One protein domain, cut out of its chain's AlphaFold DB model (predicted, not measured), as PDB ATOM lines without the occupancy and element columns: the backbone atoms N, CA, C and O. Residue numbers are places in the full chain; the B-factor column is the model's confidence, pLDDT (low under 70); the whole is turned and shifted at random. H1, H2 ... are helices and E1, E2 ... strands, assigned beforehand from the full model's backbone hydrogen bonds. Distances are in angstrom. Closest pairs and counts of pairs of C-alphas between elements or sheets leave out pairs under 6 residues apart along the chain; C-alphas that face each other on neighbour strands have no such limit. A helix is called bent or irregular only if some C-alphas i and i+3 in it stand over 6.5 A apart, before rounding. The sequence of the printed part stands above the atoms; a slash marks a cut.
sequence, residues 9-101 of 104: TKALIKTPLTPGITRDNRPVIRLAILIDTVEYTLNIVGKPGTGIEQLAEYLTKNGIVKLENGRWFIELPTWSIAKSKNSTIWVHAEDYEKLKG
ATOM      1  N   THR A   9     186.192 198.504 212.679       91.94
ATOM      2  CA  THR A   9     186.853 197.460 213.450       91.94
ATOM      3  C   THR A   9     188.342 197.736 213.444       91.94
ATOM      4  O   THR A   9     188.947 197.933 212.388       91.94
ATOM      5  N   LYS A  10     188.937 197.712 214.630       93.81
ATOM      6  CA  LYS A  10     190.366 197.913 214.811       93.81
ATOM      7  C   LYS A  10     191.137 196.642 214.472       93.81
ATOM      8  O   LYS A  10     190.830 195.570 214.987       93.81
ATOM      9  N   ALA A  11     192.168 196.777 213.647       96.81
ATOM     10  CA  ALA A  11     193.067 195.697 213.266       96.81
ATOM     11  C   ALA A  11     194.520 196.055 213.595       96.81
ATOM     12  O   ALA A  11     194.954 197.187 213.382       96.81
ATOM     13  N   LEU A  12     195.289 195.090 214.093       97.88
ATOM     14  CA  LEU A  12     196.731 195.229 214.307       97.88
ATOM     15  C   LEU A  12     197.468 195.012 212.982       97.88
ATOM     16  O   LEU A  12     197.272 193.986 212.338       97.88
ATOM     17  N   ILE A  13     198.363 195.920 212.601       97.69
ATOM     18  CA  ILE A  13     199.254 195.736 211.451       97.69
ATOM     19  C   ILE A  13     200.453 194.895 211.898       97.69
ATOM     20  O   ILE A  13     201.213 195.306 212.776       97.69
ATOM     21  N   LYS A  14     200.635 193.719 211.286       97.44
ATOM     22  CA  LYS A  14     201.767 192.827 211.574       97.44
ATOM     23  C   LYS A  14     202.992 193.177 210.745       97.44
ATOM     24  O   LYS A  14     204.081 193.317 211.285       97.44
ATOM     25  N   THR A  15     202.818 193.262 209.429       95.50
ATOM     26  CA  THR A  15     203.919 193.522 208.500       95.50
ATOM     27  C   THR A  15     203.394 194.088 207.181       95.50
ATOM     28  O   THR A  15     202.301 193.701 206.743       95.50
ATOM     29  N   PRO A  16     204.133 194.999 206.526       94.88
ATOM     30  CA  PRO A  16     203.857 195.354 205.145       94.88
ATOM     31  C   PRO A  16     204.121 194.168 204.209       94.88
ATOM     32  O   PRO A  16     205.017 193.354 204.430       94.88
ATOM     33  N   LEU A  17     203.331 194.084 203.143       96.38
ATOM     34  CA  LEU A  17     203.516 193.155 202.030       96.38
ATOM     35  C   LEU A  17     203.931 193.941 200.780       96.38
ATOM     36  O   LEU A  17     203.829 195.168 200.749       96.38
ATOM     37  N   THR A  18     204.368 193.242 199.728       95.44
ATOM     38  CA  THR A  18     204.705 193.874 198.445       95.44
ATOM     39  C   THR A  18     203.516 194.692 197.930       95.44
ATOM     40  O   THR A  18     202.449 194.101 197.713       95.44
ATOM     41  N   PRO A  19     203.673 196.015 197.727       94.56
ATOM     42  CA  PRO A  19     202.616 196.851 197.179       94.56
ATOM     43  C   PRO A  19     202.161 196.397 195.793       94.56
ATOM     44  O   PRO A  19     202.874 195.687 195.086       94.56
ATOM     45  N   GLY A  20     200.962 196.818 195.405       94.81
ATOM     46  CA  GLY A  20     200.381 196.502 194.105       94.81
ATOM     47  C   GLY A  20     199.870 197.735 193.371       94.81
ATOM     48  O   GLY A  20     199.883 198.849 193.894       94.81
ATOM     49  N   ILE A  21     199.387 197.504 192.155       95.38
ATOM     50  CA  ILE A  21     198.682 198.486 191.331       95.38
ATOM     51  C   ILE A  21     197.448 197.783 190.752       95.38
ATOM     52  O   ILE A  21     197.526 196.622 190.342       95.38
ATOM     53  N   THR A  22     196.293 198.444 190.769       95.06
ATOM     54  CA  THR A  22     195.068 197.923 190.146       95.06
ATOM     55  C   THR A  22     195.121 198.054 188.622       95.06
ATOM     56  O   THR A  22     195.915 198.808 188.066       95.06
ATOM     57  N   ARG A  23     194.225 197.361 187.909       93.50
ATOM     58  CA  ARG A  23     194.144 197.450 186.439       93.50
ATOM     59  C   ARG A  23     193.910 198.881 185.931       93.50
ATOM     60  O   ARG A  23     194.357 199.217 184.843       93.50
ATOM     61  N   ASP A  24     193.210 199.705 186.705       92.94
ATOM     62  CA  ASP A  24     192.946 201.119 186.420       92.94
ATOM     63  C   ASP A  24     194.002 202.072 187.015       92.94
ATOM     64  O   ASP A  24     193.742 203.259 187.195       92.94
ATOM     65  N   ASN A  25     195.208 201.561 187.286       93.56
ATOM     66  CA  ASN A  25     196.388 202.323 187.699       93.56
ATOM     67  C   ASN A  25     196.260 203.046 189.055       93.56
ATOM     68  O   ASN A  25     196.845 204.111 189.256       93.56
ATOM     69  N   ARG A  26     195.508 202.477 190.005       96.44
ATOM     70  CA  ARG A  26     195.460 202.965 191.392       96.44
ATOM     71  C   ARG A  26     196.490 202.222 192.248       96.44
ATOM     72  O   ARG A  26     196.610 201.000 192.112       96.44
ATOM     73  N   PRO A  27     197.211 202.902 193.156       96.75
ATOM     74  CA  PRO A  27     198.154 202.239 194.049       96.75
ATOM     75  C   PRO A  27     197.410 201.366 195.067       96.75
ATOM     76  O   PRO A  27     196.323 201.717 195.526       96.75
ATOM     77  N   VAL A  28     198.020 200.247 195.455       97.81
ATOM     78  CA  VAL A  28     197.497 199.347 196.487       97.81
ATOM     79  C   VAL A  28     198.547 199.146 197.572       97.81
ATOM     80  O   VAL A  28     199.590 198.532 197.332       97.81
ATOM     81  N   ILE A  29     198.252 199.609 198.785       97.31
ATOM     82  CA  ILE A  29     199.020 199.241 199.979       97.31
ATOM     83  C   ILE A  29     198.525 197.875 200.446       97.31
ATOM     84  O   ILE A  29     197.323 197.672 200.627       97.31
ATOM     85  N   ARG A  30     199.452 196.937 200.638       97.69
ATOM     86  CA  ARG A  30     199.150 195.571 201.069       97.69
ATOM     87  C   ARG A  30     199.760 195.324 202.439       97.69
ATOM     88  O   ARG A  30     200.951 195.554 202.625       97.69
ATOM     89  N   LEU A  31     198.954 194.865 203.392       97.69
ATOM     90  CA  LEU A  31     199.356 194.647 204.782       97.69
ATOM     91  C   LEU A  31     198.874 193.274 205.250       97.69
ATOM     92  O   LEU A  31     197.753 192.878 204.941       97.69
ATOM     93  N   ALA A  32     199.683 192.575 206.040       98.00
ATOM     94  CA  ALA A  32     199.176 191.501 206.884       98.00
ATOM     95  C   ALA A  32     198.643 192.124 208.177       98.00
ATOM     96  O   ALA A  32     199.363 192.865 208.858       98.00
ATOM     97  N   ILE A  33     197.386 191.838 208.507       98.12
ATOM     98  CA  ILE A  33     196.705 192.394 209.675       98.12
ATOM     99  C   ILE A  33     196.087 191.295 210.536       98.12
ATOM    100  O   ILE A  33     195.744 190.225 210.037       98.12
ATOM    101  N   LEU A  34     195.914 191.580 211.822       97.69
ATOM    102  CA  LEU A  34     195.212 190.724 212.767       97.69
ATOM    103  C   LEU A  34     193.935 191.426 213.232       97.69
ATOM    104  O   LEU A  34     193.996 192.542 213.752       97.69
ATOM    105  N   ILE A  35     192.799 190.761 213.052       95.25
ATOM    106  CA  ILE A  35     191.519 191.143 213.650       95.25
ATOM    107  C   ILE A  35     191.193 190.046 214.659       95.25
ATOM    108  O   ILE A  35     191.072 188.878 214.287       95.25
ATOM    109  N   ASP A  36     191.134 190.415 215.937       89.75
ATOM    110  CA  ASP A  36     191.111 189.486 217.070       89.75
ATOM    111  C   ASP A  36     192.275 188.478 217.028       89.75
ATOM    112  O   ASP A  36     193.408 188.816 217.368       89.75
ATOM    113  N   THR A  37     192.010 187.242 216.596       91.94
ATOM    114  CA  THR A  37     192.995 186.149 216.474       91.94
ATOM    115  C   THR A  37     193.158 185.649 215.039       91.94
ATOM    116  O   THR A  37     193.929 184.722 214.791       91.94
ATOM    117  N   VAL A  38     192.462 186.269 214.082       95.12
ATOM    118  CA  VAL A  38     192.434 185.841 212.684       95.12
ATOM    119  C   VAL A  38     193.284 186.780 211.841       95.12
ATOM    120  O   VAL A  38     193.151 188.006 211.904       95.12
ATOM    121  N   GLU A  39     194.173 186.192 211.046       96.88
ATOM    122  CA  GLU A  39     195.026 186.934 210.128       96.88
ATOM    123  C   GLU A  39     194.333 187.148 208.780       96.88
ATOM    124  O   GLU A  39     193.758 186.225 208.198       96.88
ATOM    125  N   TYR A  40     194.432 188.375 208.272       97.81
ATOM    126  CA  TYR A  40     193.937 188.764 206.961       97.81
ATOM    127  C   TYR A  40     195.026 189.467 206.154       97.81
ATOM    128  O   TYR A  40     195.859 190.202 206.687       97.81
ATOM    129  N   THR A  41     194.967 189.305 204.836       98.12
ATOM    130  CA  THR A  41     195.622 190.221 203.902       98.12
ATOM    131  C   THR A  41     194.700 191.406 203.662       98.12
ATOM    132  O   THR A  41     193.602 191.250 203.133       98.12
ATOM    133  N   LEU A  42     195.142 192.602 204.021       97.88
ATOM    134  CA  LEU A  42     194.442 193.843 203.736       97.88
ATOM    135  C   LEU A  42     195.037 194.510 202.499       97.88
ATOM    136  O   LEU A  42     196.222 194.836 202.477       97.88
ATOM    137  N   ASN A  43     194.191 194.776 201.509       97.75
ATOM    138  CA  ASN A  43     194.513 195.578 200.338       97.75
ATOM    139  C   ASN A  43     193.762 196.913 200.430       97.75
ATOM    140  O   ASN A  43     192.531 196.949 200.354       97.75
ATOM    141  N   ILE A  44     194.510 198.005 200.584       97.31
ATOM    142  CA  ILE A  44     193.990 199.372 200.616       97.31
ATOM    143  C   ILE A  44     194.246 200.003 199.255       97.31
ATOM    144  O   ILE A  44     195.394 200.249 198.887       97.31
ATOM    145  N   VAL A  45     193.176 200.253 198.512       97.19
ATOM    146  CA  VAL A  45     193.223 200.840 197.174       97.19
ATOM    147  C   VAL A  45     193.143 202.360 197.290       97.19
ATOM    148  O   VAL A  45     192.235 202.891 197.927       97.19
ATOM    149  N   GLY A  46     194.099 203.058 196.682       95.88
ATOM    150  CA  GLY A  46     194.106 204.517 196.605       95.88
ATOM    151  C   GLY A  46     193.123 205.071 195.579       95.88
ATOM    152  O   GLY A  46     192.376 204.339 194.931       95.88
ATOM    153  N   LYS A  47     193.154 206.390 195.399       93.44
ATOM    154  CA  LYS A  47     192.347 207.090 194.394       93.44
ATOM    155  C   LYS A  47     193.063 207.138 193.039       93.44
ATOM    156  O   LYS A  47     194.296 207.063 192.999       93.44
ATOM    157  N   PRO A  48     192.337 207.332 191.926       91.94
ATOM    158  CA  PRO A  48     192.961 207.646 190.646       91.94
ATOM    159  C   PRO A  48     193.894 208.858 190.770       91.94
ATOM    160  O   PRO A  48     193.547 209.841 191.421       91.94
ATOM    161  N   GLY A  49     195.081 208.778 190.166       90.56
ATOM    162  CA  GLY A  49     196.063 209.869 190.176       90.56
ATOM    163  C   GLY A  49     196.819 210.071 191.497       90.56
ATOM    164  O   GLY A  49     197.640 210.979 191.565       90.56
ATOM    165  N   THR A  50     196.583 209.243 192.523       91.00
ATOM    166  CA  THR A  50     197.363 209.291 193.774       91.00
ATOM    167  C   THR A  50     198.545 208.328 193.742       91.00
ATOM    168  O   THR A  50     198.441 207.226 193.204       91.00
ATOM    169  N   GLY A  51     199.677 208.740 194.317       92.75
ATOM    170  CA  GLY A  51     200.835 207.869 194.548       92.75
ATOM    171  C   GLY A  51     200.704 207.045 195.834       92.75
ATOM    172  O   GLY A  51     199.887 207.345 196.705       92.75
ATOM    173  N   ILE A  52     201.543 206.014 195.989       93.38
ATOM    174  CA  ILE A  52     201.528 205.166 197.193       93.38
ATOM    175  C   ILE A  52     201.884 205.942 198.472       93.38
ATOM    176  O   ILE A  52     201.268 205.725 199.513       93.38
ATOM    177  N   GLU A  53     202.825 206.883 198.385       93.25
ATOM    178  CA  GLU A  53     203.231 207.738 199.508       93.25
ATOM    179  C   GLU A  53     202.090 208.657 199.948       93.25
ATOM    180  O   GLU A  53     201.778 208.734 201.133       93.25
ATOM    181  N   GLN A  54     201.397 209.273 198.985       94.12
ATOM    182  CA  GLN A  54     200.226 210.114 199.245       94.12
ATOM    183  C   GLN A  54     199.095 209.318 199.906       94.12
ATOM    184  O   GLN A  54     198.417 209.826 200.798       94.12
ATOM    185  N   LEU A  55     198.896 208.056 199.507       94.56
ATOM    186  CA  LEU A  55     197.933 207.170 200.157       94.56
ATOM    187  C   LEU A  55     198.337 206.861 201.607       94.56
ATOM    188  O   LEU A  55     197.502 206.952 202.505       94.56
ATOM    189  N   ALA A  56     199.605 206.527 201.861       93.50
ATOM    190  CA  ALA A  56     200.098 206.268 203.216       93.50
ATOM    191  C   ALA A  56     199.969 207.509 204.123       93.50
ATOM    192  O   ALA A  56     199.529 207.417 205.275       93.50
ATOM    193  N   GLU A  57     200.288 208.684 203.584       94.50
ATOM    194  CA  GLU A  57     200.128 209.966 204.264       94.50
ATOM    195  C   GLU A  57     198.650 210.270 204.553       94.50
ATOM    196  O   GLU A  57     198.304 210.659 205.668       94.50
ATOM    197  N   TYR A  58     197.755 210.027 203.592       93.19
ATOM    198  CA  TYR A  58     196.314 210.169 203.794       93.19
ATOM    199  C   TYR A  58     195.823 209.300 204.959       93.19
ATOM    200  O   TYR A  58     195.118 209.804 205.836       93.19
ATOM    201  N   LEU A  59     196.213 208.022 205.001       92.81
ATOM    202  CA  LEU A  59     195.781 207.084 206.043       92.81
ATOM    203  C   LEU A  59     196.228 207.525 207.443       92.81
ATOM    204  O   LEU A  59     195.450 207.458 208.396       92.81
ATOM    205  N   THR A  60     197.462 208.005 207.571       92.56
ATOM    206  CA  THR A  60     198.018 208.457 208.856       92.56
ATOM    207  C   THR A  60     197.437 209.803 209.291       92.56
ATOM    208  O   THR A  60     196.928 209.911 210.408       92.56
ATOM    209  N   LYS A  61     197.399 210.811 208.404       91.62
ATOM    210  CA  LYS A  61     196.824 212.141 208.699       91.62
ATOM    211  C   LYS A  61     195.359 212.079 209.111       91.62
ATOM    212  O   LYS A  61     194.916 212.850 209.956       91.62
ATOM    213  N   ASN A  62     194.599 211.157 208.527       88.81
ATOM    214  CA  ASN A  62     193.183 210.997 208.831       88.81
ATOM    215  C   ASN A  62     192.908 210.172 210.089       88.81
ATOM    216  O   ASN A  62     191.732 209.994 210.420       88.81
ATOM    217  N   GLY A  63     193.952 209.679 210.764       88.50
ATOM    218  CA  GLY A  63     193.828 208.795 211.914       88.50
ATOM    219  C   GLY A  63     193.221 207.438 211.555       88.50
ATOM    220  O   GLY A  63     192.618 206.811 212.415       88.50
ATOM    221  N   ILE A  64     193.328 206.999 210.301       92.69
ATOM    222  CA  ILE A  64     192.899 205.657 209.892       92.69
ATOM    223  C   ILE A  64     193.956 204.652 210.340       92.69
ATOM    224  O   ILE A  64     193.617 203.619 210.905       92.69
ATOM    225  N   VAL A  65     195.234 204.996 210.151       94.56
ATOM    226  CA  VAL A  65     196.386 204.265 210.688       94.56
ATOM    227  C   VAL A  65     196.975 205.053 211.855       94.56
ATOM    228  O   VAL A  65     197.264 206.242 211.715       94.56
ATOM    229  N   LYS A  66     197.162 204.401 213.007       94.81
ATOM    230  CA  LYS A  66     197.685 205.027 214.231       94.81
ATOM    231  C   LYS A  66     198.720 204.148 214.913       94.81
ATOM    232  O   LYS A  66     198.613 202.924 214.890       94.81
ATOM    233  N   LEU A  67     199.698 204.781 215.551       94.12
ATOM    234  CA  LEU A  67     200.628 204.111 216.453       94.12
ATOM    235  C   LEU A  67     200.063 204.166 217.873       94.12
ATOM    236  O   LEU A  67     199.833 205.248 218.408       94.12
ATOM    237  N   GLU A  68     199.874 203.009 218.494       94.19
ATOM    238  CA  GLU A  68     199.418 202.892 219.877       94.19
ATOM    239  C   GLU A  68     200.269 201.857 220.613       94.19
ATOM    240  O   GLU A  68     200.423 200.728 220.150       94.19
ATOM    241  N   ASN A  69     200.844 202.230 221.761       93.75
ATOM    242  CA  ASN A  69     201.693 201.346 222.574       93.75
ATOM    243  C   ASN A  69     202.803 200.643 221.759       93.75
ATOM    244  O   ASN A  69     203.065 199.453 221.933       93.75
ATOM    245  N   GLY A  70     203.425 201.371 220.824       93.81
ATOM    246  CA  GLY A  70     204.496 200.853 219.964       93.81
ATOM    247  C   GLY A  70     204.033 199.917 218.841       93.81
ATOM    248  O   GLY A  70     204.870 199.313 218.175       93.81
ATOM    249  N   ARG A  71     202.721 199.780 218.616       95.75
ATOM    250  CA  ARG A  71     202.148 198.937 217.561       95.75
ATOM    251  C   ARG A  71     201.265 199.753 216.629       95.75
ATOM    252  O   ARG A  71     200.530 200.634 217.067       95.75
ATOM    253  N   TRP A  72     201.345 199.456 215.340       96.56
ATOM    254  CA  TRP A  72     200.521 200.113 214.333       96.56
ATOM    255  C   TRP A  72     199.157 199.437 214.243       96.56
ATOM    256  O   TRP A  72     199.069 198.221 214.096       96.56
ATOM    257  N   PHE A  73     198.099 200.232 214.302       96.69
ATOM    258  CA  PHE A  73     196.723 199.790 214.139       96.69
ATOM    259  C   PHE A  73     196.078 200.504 212.965       96.69
ATOM    260  O   PHE A  73     196.455 201.627 212.628       96.69
ATOM    261  N   ILE A  74     195.085 199.852 212.374       95.56
ATOM    262  CA  ILE A  74     194.229 200.431 211.354       95.56
ATOM    263  C   ILE A  74     192.760 200.227 211.713       95.56
ATOM    264  O   ILE A  74     192.354 199.136 212.107       95.56
ATOM    265  N   GLU A  75     191.967 201.281 211.577       93.25
ATOM    266  CA  GLU A  75     190.509 201.206 211.640       93.25
ATOM    267  C   GLU A  75     189.978 200.786 210.272       93.25
ATOM    268  O   GLU A  75     190.337 201.406 209.279       93.25
ATOM    269  N   LEU A  76     189.138 199.754 210.200       93.12
ATOM    270  CA  LEU A  76     188.576 199.228 208.950       93.12
ATOM    271  C   LEU A  76     187.057 199.353 208.933       93.12
ATOM    272  O   LEU A  76     186.441 199.019 209.941       93.12
ATOM    273  N   PRO A  77     186.417 199.719 207.807       92.00
ATOM    274  CA  PRO A  77     184.966 199.671 207.713       92.00
ATOM    275  C   PRO A  77     184.455 198.237 207.894       92.00
ATOM    276  O   PRO A  77     184.936 197.308 207.234       92.00
ATOM    277  N   THR A  78     183.440 198.050 208.736       90.12
ATOM    278  CA  THR A  78     182.884 196.719 209.051       90.12
ATOM    279  C   THR A  78     182.380 195.980 207.807       90.12
ATOM    280  O   THR A  78     182.560 194.767 207.679       90.12
ATOM    281  N   TRP A  79     181.826 196.697 206.824       88.88
ATOM    282  CA  TRP A  79     181.370 196.101 205.563       88.88
ATOM    283  C   TRP A  79     182.507 195.561 204.691       88.88
ATOM    284  O   TRP A  79     182.272 194.660 203.885       88.88
ATOM    285  N   SER A  80     183.727 196.089 204.816       90.56
ATOM    286  CA  SER A  80     184.886 195.588 204.068       90.56
ATOM    287  C   SER A  80     185.318 194.218 204.592       90.56
ATOM    288  O   SER A  80     185.695 193.349 203.809       90.56
ATOM    289  N   ILE A  81     185.176 193.991 205.901       89.88
ATOM    290  CA  ILE A  81     185.439 192.697 206.545       89.88
ATOM    291  C   ILE A  81     184.369 191.679 206.139       89.88
ATOM    292  O   ILE A  81     184.700 190.568 205.725       89.88
ATOM    293  N   ALA A  82     183.092 192.076 206.168       88.69
ATOM    294  CA  ALA A  82     181.978 191.213 205.766       88.69
ATOM    295  C   ALA A  82     182.066 190.745 204.299       88.69
ATOM    296  O   ALA A  82     181.561 189.681 203.951       88.69
ATOM    297  N   LYS A  83     182.721 191.528 203.432       89.81
ATOM    298  CA  LYS A  83     182.956 191.200 202.015       89.81
ATOM    299  C   LYS A  83     184.250 190.420 201.768       89.81
ATOM    300  O   LYS A  83     184.584 190.173 200.606       89.81
ATOM    301  N   SER A  84     184.994 190.069 202.818       92.38
ATOM    302  CA  SER A  84     186.268 189.368 202.673       92.38
ATOM    303  C   SER A  84     186.096 188.014 201.979       92.38
ATOM    304  O   SER A  84     185.091 187.318 202.134       92.38
ATOM    305  N   LYS A  85     187.091 187.645 201.171       93.62
ATOM    306  CA  LYS A  85     187.171 186.341 200.498       93.62
ATOM    307  C   LYS A  85     188.596 185.826 200.605       93.62
ATOM    308  O   LYS A  85     189.526 186.603 200.416       93.62
ATOM    309  N   ASN A  86     188.770 184.537 200.896       94.38
ATOM    310  CA  ASN A  86     190.089 183.901 201.056       94.38
ATOM    311  C   ASN A  86     191.005 184.685 202.015       94.38
ATOM    312  O   ASN A  86     192.132 185.033 201.661       94.38
ATOM    313  N   SER A  87     190.470 185.070 203.179       94.50
ATOM    314  CA  SER A  87     191.156 185.906 204.178       94.50
ATOM    315  C   SER A  87     191.746 187.206 203.617       94.50
ATOM    316  O   SER A  87     192.703 187.753 204.155       94.50
ATOM    317  N   THR A  88     191.181 187.718 202.522       96.94
ATOM    318  CA  THR A  88     191.608 188.959 201.884       96.94
ATOM    319  C   THR A  88     190.505 189.999 201.999       96.94
ATOM    320  O   THR A  88     189.372 189.777 201.563       96.94
ATOM    321  N   ILE A  89     190.848 191.143 202.578       97.38
ATOM    322  CA  ILE A  89     189.986 192.310 202.730       97.38
ATOM    323  C   ILE A  89     190.405 193.342 201.690       97.38
ATOM    324  O   ILE A  89     191.585 193.661 201.552       97.38
ATOM    325  N   TRP A  90     189.421 193.883 200.982       96.62
ATOM    326  CA  TRP A  90     189.608 194.994 200.059       96.62
ATOM    327  C   TRP A  90     188.881 196.214 200.599       96.62
ATOM    328  O   TRP A  90     187.702 196.135 200.946       96.62
ATOM    329  N   VAL A  91     189.581 197.339 200.657       95.56
ATOM    330  CA  VAL A  91     189.017 198.622 201.067       95.56
ATOM    331  C   VAL A  91     189.541 199.713 200.148       95.56
ATOM    332  O   VAL A  91     190.717 199.711 199.788       95.56
ATOM    333  N   HIS A  92     188.670 200.631 199.752       94.75
ATOM    334  CA  HIS A  92     189.061 201.796 198.966       94.75
ATOM    335  C   HIS A  92     189.247 202.995 199.894       94.75
ATOM    336  O   HIS A  92     188.566 203.101 200.916       94.75
ATOM    337  N   ALA A  93     190.144 203.917 199.545       92.69
ATOM    338  CA  ALA A  93     190.313 205.174 200.274       92.69
ATOM    339  C   ALA A  93     188.964 205.903 200.446       92.69
ATOM    340  O   ALA A  93     188.647 206.398 201.524       92.69
ATOM    341  N   GLU A  94     188.126 205.861 199.411       90.75
ATOM    342  CA  GLU A  94     186.766 206.398 199.374       90.75
ATOM    343  C   GLU A  94     185.818 205.755 200.407       90.75
ATOM    344  O   GLU A  94     184.858 206.392 200.840       90.75
ATOM    345  N   ASP A  95     186.057 204.511 200.836       90.31
ATOM    346  CA  ASP A  95     185.239 203.874 201.875       90.31
ATOM    347  C   ASP A  95     185.475 204.521 203.250       90.31
ATOM    348  O   ASP A  95     184.535 204.659 204.035       90.31
ATOM    349  N   TYR A  96     186.697 204.993 203.523       88.12
ATOM    350  CA  TYR A  96     186.997 205.770 204.731       88.12
ATOM    351  C   TYR A  96     186.382 207.167 204.702       88.12
ATOM    352  O   TYR A  96     186.035 207.714 205.745       88.12
ATOM    353  N   GLU A  97     186.213 207.742 203.515       86.38
ATOM    354  CA  GLU A  97     185.539 209.031 203.353       86.38
ATOM    355  C   GLU A  97     184.049 208.902 203.652       86.38
ATOM    356  O   GLU A  97     183.509 209.701 204.410       86.38
ATOM    357  N   LYS A  98     183.408 207.829 203.170       81.69
ATOM    358  CA  LYS A  98     182.009 207.518 203.506       81.69
ATOM    359  C   LYS A  98     181.801 207.345 205.012       81.69
ATOM    360  O   LYS A  98     180.801 207.824 205.536       81.69
ATOM    361  N   LEU A  99     182.750 206.707 205.711       79.00
ATOM    362  CA  LEU A  99     182.719 206.581 207.176       79.00
ATOM    363  C   LEU A  99     182.760 207.936 207.894       79.00
ATOM    364  O   LEU A  99     182.139 208.077 208.944       79.00
ATOM    365  N   LYS A 100     183.473 208.926 207.345       72.75
ATOM    366  CA  LYS A 100     183.543 210.280 207.912       72.75
ATOM    367  C   LYS A 100     182.295 211.135 207.627       72.75
ATOM    368  O   LYS A 100     182.189 212.217 208.193       72.75
ATOM    369  N   GLY A 101     181.347 210.633 206.829       55.69
ATOM    370  CA  GLY A 101     180.123 211.325 206.414       55.69
ATOM    371  C   GLY A 101     180.176 211.680 204.921       55.69
ATOM    372  O   GLY A 101     181.186 212.159 204.431       55.69
TER     373      GLY A 101
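Overview. This is residues 9 to 101 of the 104 residues of an uncharacterized protein of Vulcanisaeta sp. EB80 (UniProt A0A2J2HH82). Picture one strongly twisted six-stranded sheet bent back on itself like a half-closed barrel, with E2 as the hinge between the leaf E4 E5 E1 and the leaf E3 E6. H1 packs beside the start of E2 and the start of E4, while H2 and H3 follow directly on E5 and E6. The 93 printed residues hold three named helices and six named strands, in the order E1 E2 E3 H1 E4 E5 H2 E6 H3; the sheet, E4 E5 E1 E2 E3 E6, is mixed, and so is the class. The whole is compact, with a radius of gyration of the C-alphas of 12.3 A, and spans 35 by 29 by 29 A.

Along the chain. Find C-alpha 9 at (186.853, 197.460, 213.450); from there E1, residues 9 to 16, runs 19.0 A, bending by 51 degrees at residue 12. E2, residues 27 to 35, runs 23.5 A and bends by 59 degrees at residue 32. E3, residues 38 to 45, covers 21.6 A. H1, residues 52 to 61, starts with C-alpha 52 at (201.528, 205.166, 197.193) and runs 14.3 A. Then come E4, residues 65 to 68, 9.8 A; E5, residues 71 to 77, 19.8 A; H2, residues 78 to 82, 6.5 A; and E6, residues 88 to 92, 13.4 A. H3, residues 93 to 99, runs 10.4 A to C-alpha 99 at (182.719, 206.581, 207.176).

Arrangement. Look first at the meander E1 E2 E3, each strand the antiparallel neighbour of the one before: N 14 and O 32 are 2.9 A apart, N 42 and O 31 2.8 A. E1 pairs with E5 over residues 9 to 12, antiparallel, with N 11 and O 74 at 2.8 A. The hairpin E4 and E5 has N 68 and O 71 at 2.8 A. E6 is parallel to E3, with N 43 and O 89 at 2.8 A. The folded sheet, bent into two facing leaves, has 13 pairs of C-alphas within 11 A between them. H1 is on the sheet; its closest C-alphas to E2 are those of Ile 52 and Pro 27, 5.5 A. H2 is on it too, with Ser 80 and Val 91 of E6 the closest C-alphas, 5.9 A. H3 is also on it; the closest C-alphas of H3 and E3 are Ala 93 and Val 45, 6.1 A. In H1, H2 and H3 every O i to N i+4 pair is within hydrogen-bond range.

Size, cuts and confidence. The C-alphas of Asp 24 and Asn 69 are the farthest apart, 37.2 A. The printed part has no cut, and no link is long. The mean pLDDT of the printed part is 93.2; look to residue 101 for the one value under 70.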